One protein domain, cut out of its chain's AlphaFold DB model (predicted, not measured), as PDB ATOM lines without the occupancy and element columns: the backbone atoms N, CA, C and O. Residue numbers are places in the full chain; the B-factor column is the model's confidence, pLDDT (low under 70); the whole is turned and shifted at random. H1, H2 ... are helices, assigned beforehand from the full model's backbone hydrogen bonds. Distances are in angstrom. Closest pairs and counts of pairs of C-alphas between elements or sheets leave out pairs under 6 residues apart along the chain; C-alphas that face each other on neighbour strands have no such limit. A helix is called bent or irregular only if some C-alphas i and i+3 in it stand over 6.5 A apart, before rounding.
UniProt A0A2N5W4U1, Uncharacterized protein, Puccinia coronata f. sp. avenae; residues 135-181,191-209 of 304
ATOM      1  N   VAL A 135     152.439 190.799 141.843       90.38
ATOM      2  CA  VAL A 135     152.674 190.166 140.529       90.38
ATOM      3  C   VAL A 135     154.022 190.572 139.920       90.38
ATOM      4  O   VAL A 135     154.725 189.729 139.379       90.38
ATOM      5  N   ASP A 136     154.446 191.826 140.101       89.38
ATOM      6  CA  ASP A 136     155.727 192.343 139.596       89.38
ATOM      7  C   ASP A 136     156.971 191.670 140.214       89.38
ATOM      8  O   ASP A 136     158.014 191.595 139.568       89.38
ATOM      9  N   LYS A 137     156.869 191.150 141.444       89.56
ATOM     10  CA  LYS A 137     157.967 190.464 142.155       89.56
ATOM     11  C   LYS A 137     158.009 188.961 141.879       89.56
ATOM     12  O   LYS A 137     159.026 188.315 142.126       89.56
ATOM     13  N   GLN A 138     156.927 188.381 141.358       89.81
ATOM     14  CA  GLN A 138     156.855 186.942 141.086       89.81
ATOM     15  C   GLN A 138     157.917 186.469 140.070       89.81
ATOM     16  O   GLN A 138     158.561 185.452 140.341       89.81
ATOM     17  N   PRO A 139     158.197 187.184 138.956       87.06
ATOM     18  CA  PRO A 139     159.268 186.808 138.032       87.06
ATOM     19  C   PRO A 139     160.655 186.826 138.679       87.06
ATOM     20  O   PRO A 139     161.462 185.936 138.416       87.06
ATOM     21  N   GLU A 140     160.927 187.807 139.543       88.31
ATOM     22  CA  GLU A 140     162.200 187.925 140.259       88.31
ATOM     23  C   GLU A 140     162.404 186.741 141.206       88.31
ATOM     24  O   GLU A 140     163.428 186.059 141.140       88.31
ATOM     25  N   ILE A 141     161.385 186.415 142.004       84.81
ATOM     26  CA  ILE A 141     161.418 185.254 142.897       84.81
ATOM     27  C   ILE A 141     161.558 183.962 142.086       84.81
ATOM     28  O   ILE A 141     162.367 183.102 142.439       84.81
ATOM     29  N   SER A 142     160.819 183.813 140.980       85.06
ATOM     30  CA  SER A 142     160.945 182.647 140.094       85.06
ATOM     31  C   SER A 142     162.373 182.486 139.575       85.06
ATOM     32  O   SER A 142     162.897 181.373 139.560       85.06
ATOM     33  N   ASN A 143     163.009 183.592 139.179       85.62
ATOM     34  CA  ASN A 143     164.369 183.597 138.660       85.62
ATOM     35  C   ASN A 143     165.388 183.233 139.746       85.62
ATOM     36  O   ASN A 143     166.225 182.361 139.526       85.62
ATOM     37  N   MET A 144     165.259 183.816 140.943       85.62
ATOM     38  CA  MET A 144     166.090 183.448 142.092       85.62
ATOM     39  C   MET A 144     165.932 181.973 142.446       85.62
ATOM     40  O   MET A 144     166.907 181.336 142.822       85.62
ATOM     41  N   THR A 145     164.734 181.396 142.290       82.12
ATOM     42  CA  THR A 145     164.494 179.994 142.666       82.12
ATOM     43  C   THR A 145     165.338 179.013 141.843       82.12
ATOM     44  O   THR A 145     165.704 177.960 142.363       82.12
ATOM     45  N   MET A 146     165.722 179.368 140.611       78.81
ATOM     46  CA  MET A 146     166.626 178.542 139.798       78.81
ATOM     47  C   MET A 146     168.019 178.384 140.427       78.81
ATOM     48  O   MET A 146     168.709 177.407 140.141       78.81
ATOM     49  N   GLU A 147     168.433 179.300 141.306       80.44
ATOM     50  CA  GLU A 147     169.732 179.240 141.988       80.44
ATOM     51  C   GLU A 147     169.771 178.190 143.110       80.44
ATOM     52  O   GLU A 147     170.848 177.734 143.490       80.44
ATOM     53  N   TRP A 148     168.611 177.755 143.610       74.38
ATOM     54  CA  TRP A 148     168.509 176.874 144.781       74.38
ATOM     55  C   TRP A 148     168.344 175.392 144.423       74.38
ATOM     56  O   TRP A 148     168.242 174.549 145.314       74.38
ATOM     57  N   GLY A 149     168.282 175.054 143.130       73.94
ATOM     58  CA  GLY A 149     168.127 173.677 142.649       73.94
ATOM     59  C   GLY A 149     166.702 173.162 142.361       73.94
ATOM     60  O   GLY A 149     166.610 172.102 141.735       73.94
ATOM     61  N   PRO A 150     165.581 173.824 142.728       75.50
ATOM     62  CA  PRO A 150     164.285 173.506 142.136       75.50
ATOM     63  C   PRO A 150     164.286 173.730 140.621       75.50
ATOM     64  O   PRO A 150     164.833 174.714 140.133       75.50
ATOM     65  N   LEU A 151     163.616 172.836 139.888       73.81
ATOM     66  CA  LEU A 151     163.494 172.915 138.428       73.81
ATOM     67  C   LEU A 151     162.772 174.191 137.975       73.81
ATOM     68  O   LEU A 151     163.246 174.860 137.066       73.81
ATOM     69  N   VAL A 152     161.638 174.524 138.602       80.69
ATOM     70  CA  VAL A 152     160.825 175.719 138.320       80.69
ATOM     71  C   VAL A 152     159.990 176.042 139.564       80.69
ATOM     72  O   VAL A 152     159.446 175.129 140.189       80.69
ATOM     73  N   ARG A 153     159.843 177.326 139.913       81.06
ATOM     74  CA  ARG A 153     158.779 177.785 140.821       81.06
ATOM     75  C   ARG A 153     157.595 178.252 139.984       81.06
ATOM     76  O   ARG A 153     157.748 179.119 139.133       81.06
ATOM     77  N   VAL A 154     156.424 177.677 140.234       86.06
ATOM     78  CA  VAL A 154     155.175 178.067 139.574       86.06
ATOM     79  C   VAL A 154     154.317 178.811 140.588       86.06
ATOM     80  O   VAL A 154     154.141 178.338 141.710       86.06
ATOM     81  N   PHE A 155     153.814 179.979 140.197       88.44
ATOM     82  CA  PHE A 155     152.841 180.735 140.978       88.44
ATOM     83  C   PHE A 155     151.426 180.374 140.512       88.44
ATOM     84  O   PHE A 155     151.230 180.151 139.312       88.44
ATOM     85  N   PRO A 156     150.444 180.289 141.425       89.94
ATOM     86  CA  PRO A 156     149.051 180.117 141.036       89.94
ATOM     87  C   PRO A 156     148.589 181.299 140.175       89.94
ATOM     88  O   PRO A 156     149.067 182.427 140.320       89.94
ATOM     89  N   ILE A 157     147.652 181.042 139.262       90.81
ATOM     90  CA  ILE A 157     147.089 182.096 138.415       90.81
ATOM     91  C   ILE A 157     146.037 182.841 139.237       90.81
ATOM     92  O   ILE A 157     144.866 182.476 139.272       90.81
ATOM     93  N   GLU A 158     146.476 183.876 139.938       91.44
ATOM     94  CA  GLU A 158     145.612 184.682 140.795       91.44
ATOM     95  C   GLU A 158     144.861 185.765 140.012       91.44
ATOM     96  O   GLU A 158     145.269 186.201 138.930       91.44
ATOM     97  N   LYS A 159     143.774 186.270 140.607       91.81
ATOM     98  CA  LYS A 159     142.996 187.386 140.049       91.81
ATOM     99  C   LYS A 159     143.875 188.614 139.785       91.81
ATOM    100  O   LYS A 159     143.753 189.229 138.728       91.81
ATOM    101  N   ALA A 160     144.809 188.906 140.693       91.94
ATOM    102  CA  ALA A 160     145.756 190.011 140.560       91.94
ATOM    103  C   ALA A 160     146.631 189.890 139.299       91.94
ATOM    104  O   ALA A 160     146.887 190.887 138.627       91.94
ATOM    105  N   MET A 161     147.044 188.673 138.921       92.81
ATOM    106  CA  MET A 161     147.829 188.438 137.703       92.81
ATOM    107  C   MET A 161     147.008 188.736 136.443       92.81
ATOM    108  O   MET A 161     147.498 189.375 135.510       92.81
ATOM    109  N   VAL A 162     145.741 188.313 136.417       94.00
ATOM    110  CA  VAL A 162     144.829 188.597 135.298       94.00
ATOM    111  C   VAL A 162     144.583 190.104 135.170       94.00
ATOM    112  O   VAL A 162     144.668 190.647 134.066       94.00
ATOM    113  N   GLU A 163     144.331 190.787 136.286       94.69
ATOM    114  CA  GLU A 163     144.155 192.244 136.327       94.69
ATOM    115  C   GLU A 163     145.406 192.978 135.830       94.69
ATOM    116  O   GLU A 163     145.301 193.896 135.014       94.69
ATOM    117  N   TRP A 164     146.594 192.526 136.230       94.62
ATOM    118  CA  TRP A 164     147.864 193.075 135.758       94.62
ATOM    119  C   TRP A 164     148.017 192.960 134.230       94.62
ATOM    120  O   TRP A 164     148.359 193.939 133.559       94.62
ATOM    121  N   TYR A 165     147.679 191.805 133.643       94.88
ATOM    122  CA  TYR A 165     147.695 191.633 132.183       94.88
ATOM    123  C   TYR A 165     146.664 192.512 131.462       94.88
ATOM    124  O   TYR A 165     146.951 193.023 130.373       94.88
ATOM    125  N   MET A 166     145.487 192.719 132.055       94.44
ATOM    126  CA  MET A 166     144.470 193.629 131.515       94.44
ATOM    127  C   MET A 166     144.958 195.081 131.516       94.44
ATOM    128  O   MET A 166     144.882 195.752 130.486       94.44
ATOM    129  N   GLN A 167     145.570 195.544 132.609       94.75
ATOM    130  CA  GLN A 167     146.177 196.878 132.668       94.75
ATOM    131  C   GLN A 167     147.291 197.045 131.626       94.75
ATOM    132  O   GLN A 167     147.443 198.113 131.026       94.75
ATOM    133  N   LEU A 168     148.076 195.993 131.375       92.31
ATOM    134  CA  LEU A 168     149.120 196.017 130.352       92.31
ATOM    135  C   LEU A 168     148.532 196.152 128.934       92.31
ATOM    136  O   LEU A 168     149.079 196.890 128.108       92.31
ATOM    137  N   LEU A 169     147.403 195.488 128.658       91.94
ATOM    138  CA  LEU A 169     146.655 195.639 127.405       91.94
ATOM    139  C   LEU A 169     146.121 197.065 127.229       91.94
ATOM    140  O   LEU A 169     146.311 197.655 126.164       91.94
ATOM    141  N   GLU A 170     145.509 197.637 128.262       92.19
ATOM    142  CA  GLU A 170     144.973 199.002 128.230       92.19
ATOM    143  C   GLU A 170     146.073 200.040 127.997       92.19
ATOM    144  O   GLU A 170     145.964 200.871 127.090       92.19
ATOM    145  N   LYS A 171     147.186 199.943 128.737       92.00
ATOM    146  CA  LYS A 171     148.366 200.803 128.542       92.00
ATOM    147  C   LYS A 171     148.872 200.724 127.106       92.00
ATOM    148  O   LYS A 171     149.200 201.744 126.501       92.00
ATOM    149  N   ARG A 172     148.903 199.526 126.522       86.69
ATOM    150  CA  ARG A 172     149.323 199.334 125.132       86.69
ATOM    151  C   ARG A 172     148.359 199.983 124.138       86.69
ATOM    152  O   ARG A 172     148.815 200.624 123.193       86.69
ATOM    153  N   GLN A 173     147.051 199.830 124.337       87.31
ATOM    154  CA  GLN A 173     146.041 200.472 123.492       87.31
ATOM    155  C   GLN A 173     146.119 202.000 123.593       87.31
ATOM    156  O   GLN A 173     146.040 202.685 122.572       87.31
ATOM    157  N   ALA A 174     146.344 202.539 124.792       87.31
ATOM    158  CA  ALA A 174     146.570 203.965 124.998       87.31
ATOM    159  C   ALA A 174     147.834 204.449 124.263       87.31
ATOM    160  O   ALA A 174     147.781 205.436 123.531       87.31
ATOM    161  N   LEU A 175     148.947 203.715 124.361       84.81
ATOM    162  CA  LEU A 175     150.184 204.038 123.639       84.81
ATOM    163  C   LEU A 175     150.014 203.985 122.115       84.81
ATOM    164  O   LEU A 175     150.597 204.808 121.409       84.81
ATOM    165  N   ALA A 176     149.210 203.051 121.603       79.50
ATOM    166  CA  ALA A 176     148.891 202.985 120.179       79.50
ATOM    167  C   ALA A 176     148.135 204.241 119.708       79.50
ATOM    168  O   ALA A 176     148.490 204.793 118.671       79.50
ATOM    169  N   LYS A 177     147.173 204.739 120.504       80.00
ATOM    170  CA  LYS A 177     146.425 205.988 120.243       80.00
ATOM    171  C   LYS A 177     147.277 207.260 120.342       80.00
ATOM    172  O   LYS A 177     146.920 208.288 119.776       80.00
ATOM    173  N   ILE A 178     148.383 207.219 121.080       77.69
ATOM    174  CA  ILE A 178     149.324 208.347 121.150       77.69
ATOM    175  C   ILE A 178     150.253 208.322 119.926       77.69
ATOM    176  O   ILE A 178     150.463 209.347 119.280       77.69
ATOM    177  N   LYS A 179     150.766 207.144 119.542       71.50
ATOM    178  CA  LYS A 179     151.674 206.986 118.388       71.50
ATOM    179  C   LYS A 179     151.018 207.200 117.024       71.50
ATOM    180  O   LYS A 179     151.724 207.524 116.074       71.50
ATOM    181  N   THR A 180     149.695 207.070 116.921       58.91
ATOM    182  CA  THR A 180     148.918 207.373 115.703       58.91
ATOM    183  C   THR A 180     149.137 208.794 115.163       58.91
ATOM    184  O   THR A 180     148.779 209.053 114.019       58.91
ATOM    185  N   GLN A 181     149.727 209.712 115.937       60.91
ATOM    186  CA  GLN A 181     149.980 211.092 115.511       60.91
ATOM    187  C   GLN A 181     151.378 211.337 114.901       60.91
ATOM    188  O   GLN A 181     151.622 212.451 114.445       60.91
ATOM    189  N   PRO A 191     151.723 189.029 118.958       72.88
ATOM    190  CA  PRO A 191     150.932 187.807 119.036       72.88
ATOM    191  C   PRO A 191     150.807 187.275 120.471       72.88
ATOM    192  O   PRO A 191     149.958 186.429 120.737       72.88
ATOM    193  N   HIS A 192     151.631 187.755 121.407       73.12
ATOM    194  CA  HIS A 192     151.667 187.275 122.785       73.12
ATOM    195  C   HIS A 192     150.679 187.984 123.713       73.12
ATOM    196  O   HIS A 192     150.231 187.363 124.674       73.12
ATOM    197  N   LEU A 193     150.306 189.236 123.427       81.44
ATOM    198  CA  LEU A 193     149.444 190.046 124.293       81.44
ATOM    199  C   LEU A 193     148.128 190.381 123.578       81.44
ATOM    200  O   LEU A 193     147.915 191.508 123.132       81.44
ATOM    201  N   LEU A 194     147.267 189.372 123.441       89.12
ATOM    202  CA  LEU A 194     145.937 189.487 122.840       89.12
ATOM    203  C   LEU A 194     144.859 189.418 123.923       89.12
ATOM    204  O   LEU A 194     144.975 188.630 124.861       89.12
ATOM    205  N   LEU A 195     143.786 190.196 123.757       90.81
ATOM    206  CA  LEU A 195     142.646 190.201 124.682       90.81
ATOM    207  C   LEU A 195     142.063 188.794 124.868       90.81
ATOM    208  O   LEU A 195     141.823 188.368 125.992       90.81
ATOM    209  N   GLU A 196     141.920 188.046 123.776       93.00
ATOM    210  CA  GLU A 196     141.429 186.665 123.786       93.00
ATOM    211  C   GLU A 196     142.300 185.739 124.653       93.00
ATOM    212  O   GLU A 196     141.785 184.890 125.383       93.00
ATOM    213  N   ARG A 197     143.626 185.936 124.647       92.81
ATOM    214  CA  ARG A 197     144.547 185.153 125.483       92.81
ATOM    215  C   ARG A 197     144.401 185.493 126.958       92.81
ATOM    216  O   ARG A 197     144.418 184.584 127.777       92.81
ATOM    217  N   VAL A 198     144.212 186.768 127.302       92.69
ATOM    218  CA  VAL A 198     143.989 187.178 128.700       92.69
ATOM    219  C   VAL A 198     142.628 186.691 129.206       92.69
ATOM    220  O   VAL A 198     142.529 186.199 130.327       92.69
ATOM    221  N   GLN A 199     141.592 186.707 128.361       93.81
ATOM    222  CA  GLN A 199     140.296 186.097 128.683       93.81
ATOM    223  C   GLN A 199     140.410 184.580 128.876       93.81
ATOM    224  O   GLN A 199     139.824 184.027 129.806       93.81
ATOM    225  N   THR A 200     141.193 183.907 128.033       94.00
ATOM    226  CA  THR A 200     141.478 182.475 128.180       94.00
ATOM    227  C   THR A 200     142.219 182.201 129.485       94.00
ATOM    228  O   THR A 200     141.814 181.313 130.229       94.00
ATOM    229  N   LEU A 201     143.235 183.004 129.816       92.00
ATOM    230  CA  LEU A 201     143.966 182.913 131.080       92.00
ATOM    231  C   LEU A 201     143.026 183.069 132.282       92.00
ATOM    232  O   LEU A 201     143.123 182.297 133.228       92.00
ATOM    233  N   SER A 202     142.078 184.007 132.219       93.56
ATOM    234  CA  SER A 202     141.070 184.201 133.266       93.56
ATOM    235  C   SER A 202     140.170 182.975 133.459       93.56
ATOM    236  O   SER A 202     139.892 182.601 134.596       93.56
ATOM    237  N   ARG A 203     139.754 182.307 132.373       94.06
ATOM    238  CA  ARG A 203     138.978 181.055 132.459       94.06
ATOM    239  C   ARG A 203     139.823 179.915 133.019       94.06
ATOM    240  O   ARG A 203     139.367 179.179 133.884       94.06
ATOM    241  N   VAL A 204     141.065 179.793 132.555       91.75
ATOM    242  CA  VAL A 204     142.007 178.770 133.024       91.75
ATOM    243  C   VAL A 204     142.320 178.955 134.509       91.75
ATOM    244  O   VAL A 204     142.373 177.965 135.224       91.75
ATOM    245  N   ALA A 205     142.432 180.191 134.999       90.00
ATOM    246  CA  ALA A 205     142.624 180.497 136.419       90.00
ATOM    247  C   ALA A 205     141.498 179.954 137.316       90.00
ATOM    248  O   ALA A 205     141.742 179.551 138.449       90.00
ATOM    249  N   GLN A 206     140.260 179.917 136.811       88.38
ATOM    250  CA  GLN A 206     139.125 179.360 137.553       88.38
ATOM    251  C   GLN A 206     139.205 177.834 137.666       88.38
ATOM    252  O   GLN A 206     138.707 177.273 138.637       88.38
ATOM    253  N   VAL A 207     139.831 177.178 136.686       89.69
ATOM    254  CA  VAL A 207     139.977 175.716 136.622       89.69
ATOM    255  C   VAL A 207     141.243 175.249 137.343       89.69
ATOM    256  O   VAL A 207     141.227 174.240 138.039       89.69
ATOM    257  N   LEU A 208     142.347 175.979 137.183       85.19
ATOM    258  CA  LEU A 208     143.650 175.667 137.763       85.19
ATOM    259  C   LEU A 208     143.796 176.327 139.135       85.19
ATOM    260  O   LEU A 208     144.584 177.258 139.310       85.19
ATOM    261  N   GLN A 209     143.043 175.832 140.113       82.44
ATOM    262  CA  GLN A 209     143.324 176.117 141.517       82.44
ATOM    263  C   GLN A 209     144.139 174.979 142.123       82.44
ATOM    264  O   GLN A 209     144.008 173.821 141.724       82.44
TER     265      GLN A 209
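This is residues 135 to 181 and 191 to 209 of the 304 residues of an uncharacterized protein of Puccinia coronata f. sp. avenae (UniProt A0A2N5W4U1). A long straight helix, H2, has a shorter helix, H3, side by side with its earlier part and running back the other way, while its far end, with residues 173 to 181, sticks out alone. A third helix, H1, starts near the beginning of H2 and heads away to one side, and residues 149 to 158 fold back from its far end to H2. The printed part has 66 residues with three named helices, H1, H2 and H3 in chain order, and no named strand; the class is all helix. The whole is loose, with a radius of gyration of the C-alphas of 15.0 A, and elongated, spanning 49 by 28 by 20 A.

H2, residues 159 to 179, is the longest helix at 30.5 A, from C-alpha 159 at (142.996, 187.386, 140.049) to C-alpha 179 at (151.674, 206.986, 118.388). H3, residues 195 to 207, measures 19.0 A and ends with C-alpha 207 at (139.977, 175.716, 136.622). H1, residues 135 to 148, measures 21.1 A and is only just irregular: C-alphas 136 and 139 are 6.8 A apart.

H2 and H3 touch, their closest C-alphas being those of Val 162 and Ser 202, 6.1 A apart. They run opposite ways at a shallow tilt of 3 degrees. H1 and H2 only just touch, with 3 pairs of C-alphas within 8 A, through residue 135 of H1 alone and residues 160 to 164 of H2 alone; the closest C-alphas are those of Val 135 and Met 161, 5.9 A apart. These two run opposite ways at a steep tilt of 64 degrees. H1 and H3 are apart. In H2 and H3 every O i to N i+4 pair is within hydrogen-bond range; in H1 5 of 10 are, beside 10 of 11 O i to N i+3 pairs.

The two C-alphas farthest apart, those of Gly 149 and Gln 181, are 49.7 A apart. Residues 182 to 190 are not printed, and C-alphas 181 and 191 are 23.6 A apart across the cut. The link from H1 to H2 is short. Mean pLDDT of the printed part is 86.2; residues 180 to 181 are under 70.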